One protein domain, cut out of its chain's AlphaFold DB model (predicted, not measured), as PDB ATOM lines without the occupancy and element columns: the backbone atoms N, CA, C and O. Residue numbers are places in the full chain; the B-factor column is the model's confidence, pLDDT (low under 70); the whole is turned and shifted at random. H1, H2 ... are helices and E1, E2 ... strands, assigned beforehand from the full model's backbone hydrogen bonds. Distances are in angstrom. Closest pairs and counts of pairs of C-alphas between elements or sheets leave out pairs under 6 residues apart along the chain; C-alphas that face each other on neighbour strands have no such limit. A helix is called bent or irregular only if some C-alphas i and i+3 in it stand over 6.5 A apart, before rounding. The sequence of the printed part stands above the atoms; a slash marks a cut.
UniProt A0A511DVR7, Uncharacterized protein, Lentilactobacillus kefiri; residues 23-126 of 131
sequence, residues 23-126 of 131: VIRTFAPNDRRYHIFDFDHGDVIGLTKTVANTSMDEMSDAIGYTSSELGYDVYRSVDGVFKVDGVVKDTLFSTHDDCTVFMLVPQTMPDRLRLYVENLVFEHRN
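AT A GLANCE: This is residues 23 to 126 of the 131 residues of an uncharacterized protein of Lentilactobacillus kefiri (UniProt A0A511DVR7). A strongly twisted sheet of seven strands curls round the helix H1, which fills its hollow, while a second helix, H2, packs slantwise over the other face. The short hairpin of E4 and E5 makes one end of the curl and covers part of H1. The printed part has 104 residues, with named elements in the order E1 E2 E3 H1 E4 E5 E6 E7 H2. The sheet's order is E1 E2 E3 E7 E6 E5 E4, all antiparallel, and the class is mixed, helices and strands. The whole is compact and rounded, with a radius of gyration of the C-alphas of 12.3 A and spans of 32 by 31 by 26 A.

IN THESE COORDINATES: Find C-alpha 25 at (7.630, 4.604, -45.359), where E1 begins and runs to residue 27. E2 is residues 34 to 39, 16.3 A long, and E3 is residues 44 to 49, 16.8 A. H1 follows, residues 56 to 69, 20.4 A from C-alpha 56 at (26.988, 1.486, -56.497). Next come the short strands E4, residues 74 to 76, and E5, residues 82 to 84. E6, residues 87 to 96, is the longest strand, 28.0 A, and E7, residues 99 to 106, covers 22.5 A. H2, residues 111 to 126, runs 23.9 A to C-alpha 126 at (8.104, -8.721, -52.379); it is neither bent nor irregular, but only just: C-alphas 123 and 126 are 6.1 A apart.

HOW THE PARTS SIT: Begin at the edge strand E1, in a hairpin with E2, where N 27 and O 36 are 3.2 A apart. E1 E2 E3 form a meander, each strand the antiparallel neighbour of the one before, and between E2 and E3 N 37 and O 46 are within hydrogen-bond range at 2.7 A. E3 and E7 have N 47 and O 102 at 2.7 A. E4 E5 E6 E7 form a second meander: look at N 83 and O 75, 2.9 A, N 89 and O 82, 2.9 A, and N 92 and O 103, 2.9 A. E6 pairs in a staggered way, with E5 over residues 87 to 89 and with E7 over 89 to 96. The closest C-alphas of H1 and E4 are those of Gly 64 and Val 74, 5.0 A; of H1 and E3, Leu 47 and Ile 63, 6.0 A. On the opposite face H2 has a height over the sheet of 8.4 A, over E3 and E7, slantwise to the strands at 42 degrees to E3 on the local plane; its closest C-alphas to E7 are Glu 118 and Val 101, 7.6 A. With helices on both faces, the sheet and helices make three layers, and H1 and H2 are apart. O i to N i+4 pairs within hydrogen-bond range are 8 of 10 in H1 and 11 of 12 in H2.

THE WHOLE: The C-alphas farthest apart are those of Val 78 and Asn 126, 34.9 A. The printed part has no cut, and no link is long. Its mean pLDDT is 83.1; look for values under 70 at residues 23 to 30, 32, 50, 52 and 125 to 126.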
ATOM      1  N   VAL A  23       9.326   2.216 -38.829       54.12
ATOM      2  CA  VAL A  23       8.198   2.868 -39.480       54.12
ATOM      3  C   VAL A  23       8.651   3.004 -40.913       54.12
ATOM      4  O   VAL A  23       9.232   4.013 -41.280       54.12
ATOM      5  N   ILE A  24       8.466   1.931 -41.677       62.31
ATOM      6  CA  ILE A  24       8.880   1.882 -43.065       62.31
ATOM      7  C   ILE A  24       7.885   2.724 -43.841       62.31
ATOM      8  O   ILE A  24       6.725   2.345 -44.009       62.31
ATOM      9  N   ARG A  25       8.337   3.886 -44.302       64.56
ATOM     10  CA  ARG A  25       7.630   4.604 -45.359       64.56
ATOM     11  C   ARG A  25       8.218   4.135 -46.676       64.56
ATOM     12  O   ARG A  25       9.352   4.486 -46.990       64.56
ATOM     13  N   THR A  26       7.461   3.312 -47.397       64.88
ATOM     14  CA  THR A  26       7.769   2.989 -48.786       64.88
ATOM     15  C   THR A  26       7.274   4.123 -49.663       64.88
ATOM     16  O   THR A  26       6.120   4.547 -49.580       64.88
ATOM     17  N   PHE A  27       8.162   4.643 -50.494       65.62
ATOM     18  CA  PHE A  27       7.789   5.617 -51.503       65.62
ATOM     19  C   PHE A  27       8.335   5.152 -52.849       65.62
ATOM     20  O   PHE A  27       9.512   4.810 -52.980       65.62
ATOM     21  N   ALA A  28       7.434   5.070 -53.822       65.88
ATOM     22  CA  ALA A  28       7.772   4.827 -55.210       65.88
ATOM     23  C   ALA A  28       7.943   6.207 -55.863       65.88
ATOM     24  O   ALA A  28       6.928   6.851 -56.150       65.88
ATOM     25  N   PRO A  29       9.182   6.703 -56.043       64.19
ATOM     26  CA  PRO A  29       9.421   7.918 -56.809       64.19
ATOM     27  C   PRO A  29       8.863   7.802 -58.226       64.19
ATOM     28  O   PRO A  29       8.466   6.727 -58.691       64.19
ATOM     29  N   ASN A  30       8.874   8.924 -58.949       66.00
ATOM     30  CA  ASN A  30       8.423   8.977 -60.345       66.00
ATOM     31  C   ASN A  30       9.047   7.864 -61.212       66.00
ATOM     32  O   ASN A  30       8.393   7.332 -62.112       66.00
ATOM     33  N   ASP A  31      10.286   7.468 -60.903       71.31
ATOM     34  CA  ASP A  31      10.884   6.243 -61.421       71.31
ATOM     35  C   ASP A  31      10.507   5.022 -60.567       71.31
ATOM     36  O   ASP A  31      11.159   4.686 -59.577       71.31
ATOM     37  N   ARG A  32       9.477   4.301 -61.021       69.69
ATOM     38  CA  ARG A  32       8.920   3.101 -60.368       69.69
ATOM     39  C   ARG A  32       9.906   1.941 -60.200       69.69
ATOM     40  O   ARG A  32       9.572   0.946 -59.558       69.69
ATOM     41  N   ARG A  33      11.096   2.019 -60.803       77.00
ATOM     42  CA  ARG A  33      12.144   1.008 -60.613       77.00
ATOM     43  C   ARG A  33      12.741   1.082 -59.215       77.00
ATOM     44  O   ARG A  33      13.225   0.062 -58.734       77.00
ATOM     45  N   TYR A  34      12.699   2.255 -58.586       80.81
ATOM     46  CA  TYR A  34      13.253   2.490 -57.263       80.81
ATOM     47  C   TYR A  34      12.176   2.467 -56.195       80.81
ATOM     48  O   TYR A  34      11.045   2.877 -56.432       80.81
ATOM     49  N   HIS A  35      12.555   2.009 -55.009       84.62
ATOM     50  CA  HIS A  35      11.758   2.140 -53.800       84.62
ATOM     51  C   HIS A  35      12.651   2.632 -52.678       84.62
ATOM     52  O   HIS A  35      13.726   2.074 -52.438       84.62
ATOM     53  N   ILE A  36      12.200   3.682 -52.002       86.00
ATOM     54  CA  ILE A  36      12.885   4.220 -50.833       86.00
ATOM     55  C   ILE A  36      12.203   3.733 -49.559       86.00
ATOM     56  O   ILE A  36      10.980   3.625 -49.490       86.00
ATOM     57  N   PHE A  37      13.030   3.429 -48.571       86.06
ATOM     58  CA  PHE A  37      12.685   2.940 -47.255       86.06
ATOM     59  C   PHE A  37      13.244   3.935 -46.253       86.06
ATOM     60  O   PHE A  37      14.449   3.983 -46.014       86.06
ATOM     61  N   ASP A  38      12.375   4.749 -45.682       85.06
ATOM     62  CA  ASP A  38      12.740   5.586 -44.548       85.06
ATOM     63  C   ASP A  38      12.518   4.799 -43.254       85.06
ATOM     64  O   ASP A  38      11.406   4.331 -43.013       85.06
ATOM     65  N   PHE A  39      13.565   4.659 -42.438       82.19
ATOM     66  CA  PHE A  39      13.469   4.125 -41.087       82.19
ATOM     67  C   PHE A  39      13.820   5.208 -40.068       82.19
ATOM     68  O   PHE A  39      14.863   5.863 -40.149       82.19
ATOM     69  N   ASP A  40      12.959   5.334 -39.057       78.81
ATOM     70  CA  ASP A  40      13.123   6.273 -37.945       78.81
ATOM     71  C   ASP A  40      13.331   7.731 -38.399       78.81
ATOM     72  O   ASP A  40      14.077   8.491 -37.782       78.81
ATOM     73  N   HIS A  41      12.613   8.141 -39.450       79.38
ATOM     74  CA  HIS A  41      12.571   9.510 -39.970       79.38
ATOM     75  C   HIS A  41      13.934  10.049 -40.431       79.38
ATOM     76  O   HIS A  41      14.333  11.149 -40.049       79.38
ATOM     77  N   GLY A  42      14.611   9.311 -41.306       78.62
ATOM     78  CA  GLY A  42      15.885   9.689 -41.912       78.62
ATOM     79  C   GLY A  42      17.093   9.223 -41.106       78.62
ATOM     80  O   GLY A  42      18.238   9.515 -41.470       78.62
ATOM     81  N   ASP A  43      16.881   8.475 -40.013       84.44
ATOM     82  CA  ASP A  43      18.006   7.876 -39.302       84.44
ATOM     83  C   ASP A  43      18.642   6.752 -40.128       84.44
ATOM     84  O   ASP A  43      19.870   6.660 -40.200       84.44
ATOM     85  N   VAL A  44      17.825   5.983 -40.845       88.19
ATOM     86  CA  VAL A  44      18.285   5.126 -41.937       88.19
ATOM     87  C   VAL A  44      17.465   5.415 -43.177       88.19
ATOM     88  O   VAL A  44      16.239   5.474 -43.120       88.19
ATOM     89  N   ILE A  45      18.147   5.530 -44.309       90.44
ATOM     90  CA  ILE A  45      17.498   5.604 -45.613       90.44
ATOM     91  C   ILE A  45      17.997   4.429 -46.439       90.44
ATOM     92  O   ILE A  45      19.193   4.310 -46.682       90.44
ATOM     93  N   GLY A  46      17.088   3.552 -46.848       89.81
ATOM     94  CA  GLY A  46      17.353   2.475 -47.790       89.81
ATOM     95  C   GLY A  46      16.783   2.803 -49.160       89.81
ATOM     96  O   GLY A  46      15.678   3.314 -49.270       89.81
ATOM     97  N   LEU A  47      17.517   2.483 -50.211       89.69
ATOM     98  CA  LEU A  47      17.067   2.512 -51.590       89.69
ATOM     99  C   LEU A  47      17.226   1.111 -52.159       89.69
ATOM    100  O   LEU A  47      18.290   0.502 -52.043       89.69
ATOM    101  N   THR A  48      16.190   0.619 -52.820       88.44
ATOM    102  CA  THR A  48      16.265  -0.624 -53.577       88.44
ATOM    103  C   THR A  48      15.761  -0.445 -54.997       88.44
ATOM    104  O   THR A  48      14.973   0.462 -55.274       88.44
ATOM    105  N   LYS A  49      16.228  -1.311 -55.895       84.69
ATOM    106  CA  LYS A  49      15.829  -1.341 -57.299       84.69
ATOM    107  C   LYS A  49      15.585  -2.780 -57.750       84.69
ATOM    108  O   LYS A  49      16.356  -3.673 -57.408       84.69
ATOM    109  N   THR A  50      14.553  -2.984 -58.568       69.88
ATOM    110  CA  THR A  50      14.153  -4.302 -59.118       69.88
ATOM    111  C   THR A  50      15.093  -4.888 -60.156       69.88
ATOM    112  O   THR A  50      14.888  -6.015 -60.599       69.88
ATOM    113  N   VAL A  51      16.070  -4.111 -60.617       70.75
ATOM    114  CA  VAL A  51      16.969  -4.518 -61.690       70.75
ATOM    115  C   VAL A  51      18.293  -4.956 -61.087       70.75
ATOM    116  O   VAL A  51      18.981  -4.153 -60.446       70.75
ATOM    117  N   ALA A  52      18.658  -6.204 -61.367       69.69
ATOM    118  CA  ALA A  52      19.916  -6.807 -60.957       69.69
ATOM    119  C   ALA A  52      21.133  -5.967 -61.352       69.69
ATOM    120  O   ALA A  52      21.143  -5.312 -62.398       69.69
ATOM    121  N   ASN A  53      22.200  -6.088 -60.562       73.75
ATOM    122  CA  ASN A  53      23.540  -5.591 -60.892       73.75
ATOM    123  C   ASN A  53      23.610  -4.083 -61.169       73.75
ATOM    124  O   ASN A  53      24.451  -3.625 -61.943       73.75
ATOM    125  N   THR A  54      22.737  -3.301 -60.533       85.62
ATOM    126  CA  THR A  54      22.838  -1.842 -60.604       85.62
ATOM    127  C   THR A  54      24.085  -1.397 -59.843       85.62
ATOM    128  O   THR A  54      24.336  -1.866 -58.733       85.62
ATOM    129  N   SER A  55      24.905  -0.536 -60.447       88.38
ATOM    130  CA  SER A  55      26.186  -0.149 -59.853       88.38
ATOM    131  C   SER A  55      25.990   0.678 -58.580       88.38
ATOM    132  O   SER A  55      24.976   1.357 -58.400       88.38
ATOM    133  N   MET A  56      26.994   0.654 -57.700       89.38
ATOM    134  CA  MET A  56      26.988   1.486 -56.497       89.38
ATOM    135  C   MET A  56      26.874   2.975 -56.844       89.38
ATOM    136  O   MET A  56      26.171   3.688 -56.141       89.38
ATOM    137  N   ASP A  57      27.515   3.436 -57.923       89.00
ATOM    138  CA  ASP A  57      27.439   4.836 -58.355       89.00
ATOM    139  C   ASP A  57      26.026   5.229 -58.799       89.00
ATOM    140  O   ASP A  57      25.526   6.267 -58.378       89.00
ATOM    141  N   GLU A  58      25.330   4.371 -59.550       89.12
ATOM    142  CA  GLU A  58      23.946   4.646 -59.948       89.12
ATOM    143  C   GLU A  58      23.003   4.679 -58.734       89.12
ATOM    144  O   GLU A  58      22.156   5.565 -58.625       89.12
ATOM    145  N   MET A  59      23.160   3.747 -57.786       91.19
ATOM    146  CA  MET A  59      22.359   3.743 -56.554       91.19
ATOM    147  C   MET A  59      22.666   4.946 -55.651       91.19
ATOM    148  O   MET A  59      21.769   5.490 -55.010       91.19
ATOM    149  N   SER A  60      23.933   5.356 -55.613       90.88
ATOM    150  CA  SER A  60      24.463   6.499 -54.866       90.88
ATOM    151  C   SER A  60      23.883   7.828 -55.362       90.88
ATOM    152  O   SER A  60      23.466   8.660 -54.554       90.88
ATOM    153  N   ASP A  61      23.763   8.004 -56.678       88.50
ATOM    154  CA  ASP A  61      23.108   9.179 -57.257       88.50
ATOM    155  C   ASP A  61      21.587   9.130 -57.037       88.50
ATOM    156  O   ASP A  61      20.960  10.117 -56.635       88.50
ATOM    157  N   ALA A  62      20.984   7.953 -57.237       89.12
ATOM    158  CA  ALA A  62      19.545   7.761 -57.107       89.12
ATOM    159  C   ALA A  62      19.038   7.986 -55.675       89.12
ATOM    160  O   ALA A  62      17.946   8.533 -55.503       89.12
ATOM    161  N   ILE A  63      19.804   7.611 -54.641       89.56
ATOM    162  CA  ILE A  63      19.360   7.791 -53.251       89.56
ATOM    163  C   ILE A  63      19.310   9.270 -52.880       89.56
ATOM    164  O   ILE A  63      18.387   9.671 -52.176       89.56
ATOM    165  N   GLY A  64      20.224  10.095 -53.400       87.12
ATOM    166  CA  GLY A  64      20.193  11.543 -53.202       87.12
ATOM    167  C   GLY A  64      18.922  12.165 -53.778       87.12
ATOM    168  O   GLY A  64      18.162  12.818 -53.063       87.12
ATOM    169  N   TYR A  65      18.645  11.886 -55.057       84.06
ATOM    170  CA  TYR A  65      17.453  12.396 -55.740       84.06
ATOM    171  C   TYR A  65      16.158  11.910 -55.076       84.06
ATOM    172  O   TYR A  65      15.297  12.713 -54.721       84.06
ATOM    173  N   THR A  66      16.048  10.605 -54.833       85.50
ATOM    174  CA  THR A  66      14.824   9.989 -54.302       85.50
ATOM    175  C   THR A  66      14.529  10.439 -52.869       85.50
ATOM    176  O   THR A  66      13.375  10.652 -52.510       85.50
ATOM    177  N   SER A  67      15.560  10.636 -52.041       84.81
ATOM    178  CA  SER A  67      15.378  11.092 -50.654       84.81
ATOM    179  C   SER A  67      14.880  12.532 -50.559       84.81
ATOM    180  O   SER A  67      14.195  12.874 -49.594       84.81
ATOM    181  N   SER A  68      15.163  13.361 -51.569       81.06
ATOM    182  CA  SER A  68      14.645  14.731 -51.624       81.06
ATOM    183  C   SER A  68      13.117  14.771 -51.761       81.06
ATOM    184  O   SER A  68      12.480  15.664 -51.203       81.06
ATOM    185  N   GLU A  69      12.505  13.758 -52.393       79.81
ATOM    186  CA  GLU A  69      11.041  13.621 -52.482       79.81
ATOM    187  C   GLU A  69      10.399  13.340 -51.107       79.81
ATOM    188  O   GLU A  69       9.235  13.670 -50.879       79.81
ATOM    189  N   LEU A  70      11.175  12.805 -50.157       79.44
ATOM    190  CA  LEU A  70      10.778  12.640 -48.754       79.44
ATOM    191  C   LEU A  70      11.091  13.869 -47.880       79.44
ATOM    192  O   LEU A  70      10.744  13.877 -46.698       79.44
ATOM    193  N   GLY A  71      11.721  14.901 -48.448       84.50
ATOM    194  CA  GLY A  71      12.111  16.125 -47.748       84.50
ATOM    195  C   GLY A  71      13.444  16.046 -47.002       84.50
ATOM    196  O   GLY A  71      13.706  16.931 -46.189       84.50
ATOM    197  N   TYR A  72      14.269  15.024 -47.256       87.62
ATOM    198  CA  TYR A  72      15.611  14.913 -46.677       87.62
ATOM    199  C   TYR A  72      16.656  15.596 -47.557       87.62
ATOM    200  O   TYR A  72      16.668  15.410 -48.776       87.62
ATOM    201  N   ASP A  73      17.579  16.329 -46.934       88.88
ATOM    202  CA  ASP A  73      18.767  16.849 -47.608       88.88
ATOM    203  C   ASP A  73      19.870  15.785 -47.590       88.88
ATOM    204  O   ASP A  73      20.585  15.610 -46.595       88.88
ATOM    205  N   VAL A  74      19.971  15.029 -48.683       90.50
ATOM    206  CA  VAL A  74      20.972  13.972 -48.848       90.50
ATOM    207  C   VAL A  74      22.057  14.435 -49.800       90.50
ATOM    208  O   VAL A  74      21.807  14.682 -50.978       90.50
ATOM    209  N   TYR A  75      23.289  14.481 -49.299       88.81
ATOM    210  CA  TYR A  75      24.446  14.858 -50.097       88.81
ATOM    211  C   TYR A  75      25.610  13.889 -49.925       88.81
ATOM    212  O   TYR A  75      25.879  13.381 -48.833       88.81
ATOM    213  N   ARG A  76      26.348  13.690 -51.019       91.44
ATOM    214  CA  ARG A  76      27.627  12.978 -51.064       91.44
ATOM    215  C   ARG A  76      28.745  14.007 -51.212       91.44
ATOM    216  O   ARG A  76      28.732  14.804 -52.147       91.44
ATOM    217  N   SER A  77      29.691  14.033 -50.278       88.12
ATOM    218  CA  SER A  77      30.873  14.890 -50.391       88.12
ATOM    219  C   SER A  77      31.819  14.390 -51.490       88.12
ATOM    220  O   SER A  77      31.719  13.250 -51.942       88.12
ATOM    221  N   VAL A  78      32.784  15.230 -51.880       86.56
ATOM    222  CA  VAL A  78      33.831  14.874 -52.859       86.56
ATOM    223  C   VAL A  78      34.630  13.643 -52.415       86.56
ATOM    224  O   VAL A  78      34.998  12.815 -53.241       86.56
ATOM    225  N   ASP A  79      34.814  13.472 -51.105       88.19
ATOM    226  CA  ASP A  79      35.504  12.321 -50.509       88.19
ATOM    227  C   ASP A  79      34.609  11.067 -50.405       88.19
ATOM    228  O   ASP A  79      34.983  10.076 -49.783       88.19
ATOM    229  N   GLY A  80      33.398  11.109 -50.968       85.31
ATOM    230  CA  GLY A  80      32.445  10.001 -50.974       85.31
ATOM    231  C   GLY A  80      31.656   9.819 -49.676       85.31
ATOM    232  O   GLY A  80      30.917   8.844 -49.559       85.31
ATOM    233  N   VAL A  81      31.774  10.742 -48.715       91.56
ATOM    234  CA  VAL A  81      31.055  10.676 -47.435       91.56
ATOM    235  C   VAL A  81      29.630  11.175 -47.613       91.56
ATOM    236  O   VAL A  81      29.406  12.300 -48.060       91.56
ATOM    237  N   PHE A  82      28.667  10.365 -47.196       94.00
ATOM    238  CA  PHE A  82      27.263  10.739 -47.221       94.00
ATOM    239  C   PHE A  82      26.833  11.444 -45.950       94.00
ATOM    240  O   PHE A  82      27.232  11.063 -44.844       94.00
ATOM    241  N   LYS A  83      25.954  12.434 -46.107       92.81
ATOM    242  CA  LYS A  83      25.199  12.994 -44.994       92.81
ATOM    243  C   LYS A  83      23.724  13.127 -45.339       92.81
ATOM    244  O   LYS A  83      23.370  13.365 -46.488       92.81
ATOM    245  N   VAL A  84      22.903  12.987 -44.307       90.94
ATOM    246  CA  VAL A  84      21.453  13.203 -44.332       90.94
ATOM    247  C   VAL A  84      21.164  14.292 -43.310       90.94
ATOM    248  O   VAL A  84      21.548  14.140 -42.147       90.94
ATOM    249  N   ASP A  85      20.595  15.416 -43.742       90.50
ATOM    250  CA  ASP A  85      20.340  16.608 -42.917       90.50
ATOM    251  C   ASP A  85      21.585  17.060 -42.123       90.50
ATOM    252  O   ASP A  85      21.542  17.422 -40.944       90.50
ATOM    253  N   GLY A  86      22.753  16.978 -42.768       87.69
ATOM    254  CA  GLY A  86      24.046  17.335 -42.179       87.69
ATOM    255  C   GLY A  86      24.679  16.280 -41.259       87.69
ATOM    256  O   GLY A  86      25.826  16.467 -40.841       87.69
ATOM    257  N   VAL A  87      24.008  15.159 -40.983       89.50
ATOM    258  CA  VAL A  87      24.529  14.053 -40.161       89.50
ATOM    259  C   VAL A  87      25.255  13.033 -41.031       89.50
ATOM    260  O   VAL A  87      24.671  12.501 -41.968       89.50
ATOM    261  N   VAL A  88      26.512  12.728 -40.698       92.06
ATOM    262  CA  VAL A  88      27.321  11.723 -41.410       92.06
ATOM    263  C   VAL A  88      26.706  10.328 -41.282       92.06
ATOM    264  O   VAL A  88      26.337   9.903 -40.185       92.06
ATOM    265  N   LYS A  89      26.641   9.613 -42.406       93.75
ATOM    266  CA  LYS A  89      26.156   8.237 -42.503       93.75
ATOM    267  C   LYS A  89      27.233   7.330 -43.096       93.75
ATOM    268  O   LYS A  89      28.026   7.759 -43.932       93.75
ATOM    269  N   ASP A  90      27.223   6.074 -42.673       93.56
ATOM    270  CA  ASP A  90      27.937   5.003 -43.360       93.56
ATOM    271  C   ASP A  90      27.083   4.482 -44.518       93.56
ATOM    272  O   ASP A  90      25.850   4.526 -44.471       93.56
ATOM    273  N   THR A  91      27.747   3.952 -45.539       93.00
ATOM    274  CA  THR A  91      27.098   3.333 -46.696       93.00
ATOM    275  C   THR A  91      27.091   1.819 -46.566       93.00
ATOM    276  O   THR A  91      28.134   1.215 -46.304       93.00
ATOM    277  N   LEU A  92      25.947   1.202 -46.832       91.62
ATOM    278  CA  LEU A  92      25.840  -0.230 -47.087       91.62
ATOM    279  C   LEU A  92      25.415  -0.430 -48.533       91.62
ATOM    280  O   LEU A  92      24.492   0.230 -49.001       91.62
ATOM    281  N   PHE A  93      26.089  -1.333 -49.230       91.25
ATOM    282  CA  PHE A  93      25.744  -1.712 -50.590       91.25
ATOM    283  C   PHE A  93      25.759  -3.227 -50.689       91.25
ATOM    284  O   PHE A  93      26.749  -3.864 -50.330       91.25
ATOM    285  N   SER A  94      24.652  -3.785 -51.160       88.75
ATOM    286  CA  SER A  94      24.447  -5.222 -51.226       88.75
ATOM    287  C   SER A  94      23.598  -5.590 -52.433       88.75
ATOM    288  O   SER A  94      22.864  -4.765 -52.983       88.75
ATOM    289  N   THR A  95      23.723  -6.827 -52.895       85.00
ATOM    290  CA  THR A  95      22.906  -7.364 -53.984       85.00
ATOM    291  C   THR A  95      22.536  -8.806 -53.665       85.00
ATOM    292  O   THR A  95      23.417  -9.646 -53.491       85.00
ATOM    293  N   HIS A  96      21.235  -9.085 -53.610       77.50
ATOM    294  CA  HIS A  96      20.684 -10.412 -53.330       77.50
ATOM    295  C   HIS A  96      19.505 -10.706 -54.264       77.50
ATOM    296  O   HIS A  96      18.562  -9.920 -54.325       77.50
ATOM    297  N   ASP A  97      19.538 -11.844 -54.966       73.75
ATOM    298  CA  ASP A  97      18.473 -12.307 -55.874       73.75
ATOM    299  C   ASP A  97      17.953 -11.200 -56.806       73.75
ATOM    300  O   ASP A  97      16.789 -10.807 -56.723       73.75
ATOM    301  N   ASP A  98      18.846 -10.637 -57.628       74.56
ATOM    302  CA  ASP A  98      18.545  -9.572 -58.600       74.56
ATOM    303  C   ASP A  98      18.037  -8.247 -58.003       74.56
ATOM    304  O   ASP A  98      17.617  -7.343 -58.722       74.56
ATOM    305  N   CYS A  99      18.141  -8.091 -56.685       77.62
ATOM    306  CA  CYS A  99      17.768  -6.883 -55.974       77.62
ATOM    307  C   CYS A  99      19.016  -6.203 -55.426       77.62
ATOM    308  O   CYS A  99      19.726  -6.759 -54.585       77.62
ATOM    309  N   THR A 100      19.275  -4.987 -55.896       88.38
ATOM    310  CA  THR A 100      20.343  -4.146 -55.362       88.38
ATOM    311  C   THR A 100      19.777  -3.260 -54.258       88.38
ATOM    312  O   THR A 100      18.736  -2.622 -54.430       88.38
ATOM    313  N   VAL A 101      20.472  -3.213 -53.123       89.00
ATOM    314  CA  VAL A 101      20.134  -2.381 -51.968       89.00
ATOM    315  C   VAL A 101      21.308  -1.462 -51.664       89.00
ATOM    316  O   VAL A 101      22.456  -1.895 -51.574       89.00
ATOM    317  N   PHE A 102      21.008  -0.181 -51.499       92.44
ATOM    318  CA  PHE A 102      21.945   0.833 -51.044       92.44
ATOM    319  C   PHE A 102      21.343   1.538 -49.834       92.44
ATOM    320  O   PHE A 102      20.196   1.970 -49.889       92.44
ATOM    321  N   MET A 103      22.081   1.653 -48.736       92.81
ATOM    322  CA  MET A 103      21.567   2.257 -47.509       92.81
ATOM    323  C   MET A 103      22.537   3.265 -46.916       92.81
ATOM    324  O   MET A 103      23.751   3.070 -46.935       92.81
ATOM    325  N   LEU A 104      21.967   4.303 -46.315       94.00
ATOM    326  CA  LEU A 104      22.638   5.269 -45.461       94.00
ATOM    327  C   LEU A 104      22.257   4.973 -44.016       94.00
ATOM    328  O   LEU A 104      21.091   5.106 -43.653       94.00
ATOM    329  N   VAL A 105      23.227   4.571 -43.198       92.88
ATOM    330  CA  VAL A 105      23.007   4.158 -41.803       92.88
ATOM    331  C   VAL A 105      23.841   4.988 -40.825       92.88
ATOM    332  O   VAL A 105      24.875   5.540 -41.204       92.88
ATOM    333  N   PRO A 106      23.459   5.087 -39.540       90.81
ATOM    334  CA  PRO A 106      24.293   5.740 -38.537       90.81
ATOM    335  C   PRO A 106      25.637   5.021 -38.378       90.81
ATOM    336  O   PRO A 106      25.682   3.794 -38.273       90.81
ATOM    337  N   GLN A 107      26.731   5.773 -38.240       88.12
ATOM    338  CA  GLN A 107      28.068   5.183 -38.044       88.12
ATOM    339  C   GLN A 107      28.156   4.328 -36.770       88.12
ATOM    340  O   GLN A 107      28.929   3.381 -36.669       88.12
ATOM    341  N   THR A 108      27.313   4.636 -35.785       87.38
ATOM    342  CA  THR A 108      27.224   3.915 -34.512       87.38
ATOM    343  C   THR A 108      26.309   2.688 -34.562       87.38
ATOM    344  O   THR A 108      26.101   2.053 -33.528       87.38
ATOM    345  N   MET A 109      25.703   2.377 -35.712       85.00
ATOM    346  CA  MET A 109      24.784   1.248 -35.855       85.00
ATOM    347  C   MET A 109      25.552  -0.085 -35.785       85.00
ATOM    348  O   MET A 109      26.454  -0.286 -36.600       85.00
ATOM    349  N   PRO A 110      25.208  -1.012 -34.868       84.62
ATOM    350  CA  PRO A 110      25.867  -2.316 -34.773       84.62
ATOM    351  C   PRO A 110      25.618  -3.204 -36.000       84.62
ATOM    352  O   PRO A 110      24.506  -3.224 -36.522       84.62
ATOM    353  N   ASP A 111      26.589  -4.038 -36.380       82.25
ATOM    354  CA  ASP A 111      26.506  -4.900 -37.577       82.25
ATOM    355  C   ASP A 111      25.281  -5.818 -37.608       82.25
ATOM    356  O   ASP A 111      24.619  -5.950 -38.633       82.25
ATOM    357  N   ARG A 112      24.909  -6.411 -36.464       80.25
ATOM    358  CA  ARG A 112      23.696  -7.249 -36.372       80.25
ATOM    359  C   ARG A 112      22.434  -6.491 -36.766       80.25
ATOM    360  O   ARG A 112      21.502  -7.080 -37.297       80.25
ATOM    361  N   LEU A 113      22.397  -5.205 -36.449       81.25
ATOM    362  CA  LEU A 113      21.268  -4.354 -36.756       81.25
ATOM    363  C   LEU A 113      21.322  -3.871 -38.211       81.25
ATOM    364  O   LEU A 113      20.277  -3.826 -38.848       81.25
ATOM    365  N   ARG A 114      22.517  -3.600 -38.754       85.19
ATOM    366  CA  ARG A 114      22.718  -3.327 -40.189       85.19
ATOM    367  C   ARG A 114      22.139  -4.460 -41.046       85.19
ATOM    368  O   ARG A 114      21.272  -4.202 -41.871       85.19
ATOM    369  N   LEU A 115      22.519  -5.705 -40.742       83.69
ATOM    370  CA  LEU A 115      22.001  -6.914 -41.402       83.69
ATOM    371  C   LEU A 115      20.484  -7.077 -41.241       83.69
ATOM    372  O   LEU A 115      19.795  -7.490 -42.167       83.69
ATOM    373  N   TYR A 116      19.942  -6.762 -40.061       82.81
ATOM    374  CA  TYR A 116      18.500  -6.840 -39.827       82.81
ATOM    375  C   TYR A 116      17.719  -5.857 -40.708       82.81
ATOM    376  O   TYR A 116      16.729  -6.250 -41.318       82.81
ATOM    377  N   VAL A 117      18.158  -4.596 -40.795       81.56
ATOM    378  CA  VAL A 117      17.466  -3.587 -41.612       81.56
ATOM    379  C   VAL A 117      17.637  -3.873 -43.104       81.56
ATOM    380  O   VAL A 117      16.673  -3.745 -43.853       81.56
ATOM    381  N   GLU A 118      18.816  -4.331 -43.527       84.56
ATOM    382  CA  GLU A 118      19.045  -4.825 -44.887       84.56
ATOM    383  C   GLU A 118      18.041  -5.933 -45.259       84.56
ATOM    384  O   GLU A 118      17.345  -5.826 -46.269       84.56
ATOM    385  N   ASN A 119      17.874  -6.942 -44.399       81.62
ATOM    386  CA  ASN A 119      16.893  -8.009 -44.609       81.62
ATOM    387  C   ASN A 119      15.449  -7.493 -44.657       81.62
ATOM    388  O   ASN A 119      14.672  -7.967 -45.479       81.62
ATOM    389  N   LEU A 120      15.084  -6.500 -43.837       80.50
ATOM    390  CA  LEU A 120      13.745  -5.901 -43.895       80.50
ATOM    391  C   LEU A 120      13.456  -5.257 -45.256       80.50
ATOM    392  O   LEU A 120      12.339  -5.397 -45.754       80.50
ATOM    393  N   VAL A 121      14.439  -4.575 -45.859       80.31
ATOM    394  CA  VAL A 121      14.308  -4.016 -47.217       80.31
ATOM    395  C   VAL A 121      14.070  -5.140 -48.227       80.31
ATOM    396  O   VAL A 121      13.187  -5.024 -49.077       80.31
ATOM    397  N   PHE A 122      14.800  -6.254 -48.107       79.06
ATOM    398  CA  PHE A 122      14.596  -7.421 -48.964       79.06
ATOM    399  C   PHE A 122      13.227  -8.076 -48.782       79.06
ATOM    400  O   PHE A 122      12.603  -8.434 -49.773       79.06
ATOM    401  N   GLU A 123      12.736  -8.221 -47.553       76.94
ATOM    402  CA  GLU A 123      11.423  -8.814 -47.282       76.94
ATOM    403  C   GLU A 123      10.293  -7.949 -47.858       76.94
ATOM    404  O   GLU A 123       9.453  -8.439 -48.617       76.94
ATOM    405  N   HIS A 124      10.326  -6.641 -47.591       72.56
ATOM    406  CA  HIS A 124       9.286  -5.707 -48.032       72.56
ATOM    407  C   HIS A 124       9.304  -5.444 -49.543       72.56
ATOM    408  O   HIS A 124       8.313  -4.956 -50.095       72.56
ATOM    409  N   ARG A 125      10.390  -5.794 -50.248       69.00
ATOM    410  CA  ARG A 125      10.427  -5.746 -51.717       69.00
ATOM    411  C   ARG A 125       9.281  -6.573 -52.313       69.00
ATOM    412  O   ARG A 125       8.609  -6.116 -53.231       69.00
ATOM    413  N   ASN A 126       9.040  -7.772 -51.779       62.59
ATOM    414  CA  ASN A 126       8.104  -8.721 -52.379       62.59
ATOM    415  C   ASN A 126       6.665  -8.208 -52.258       62.59
ATOM    416  O   ASN A 126       5.894  -8.342 -53.203       62.59
TER     417      ASN A 126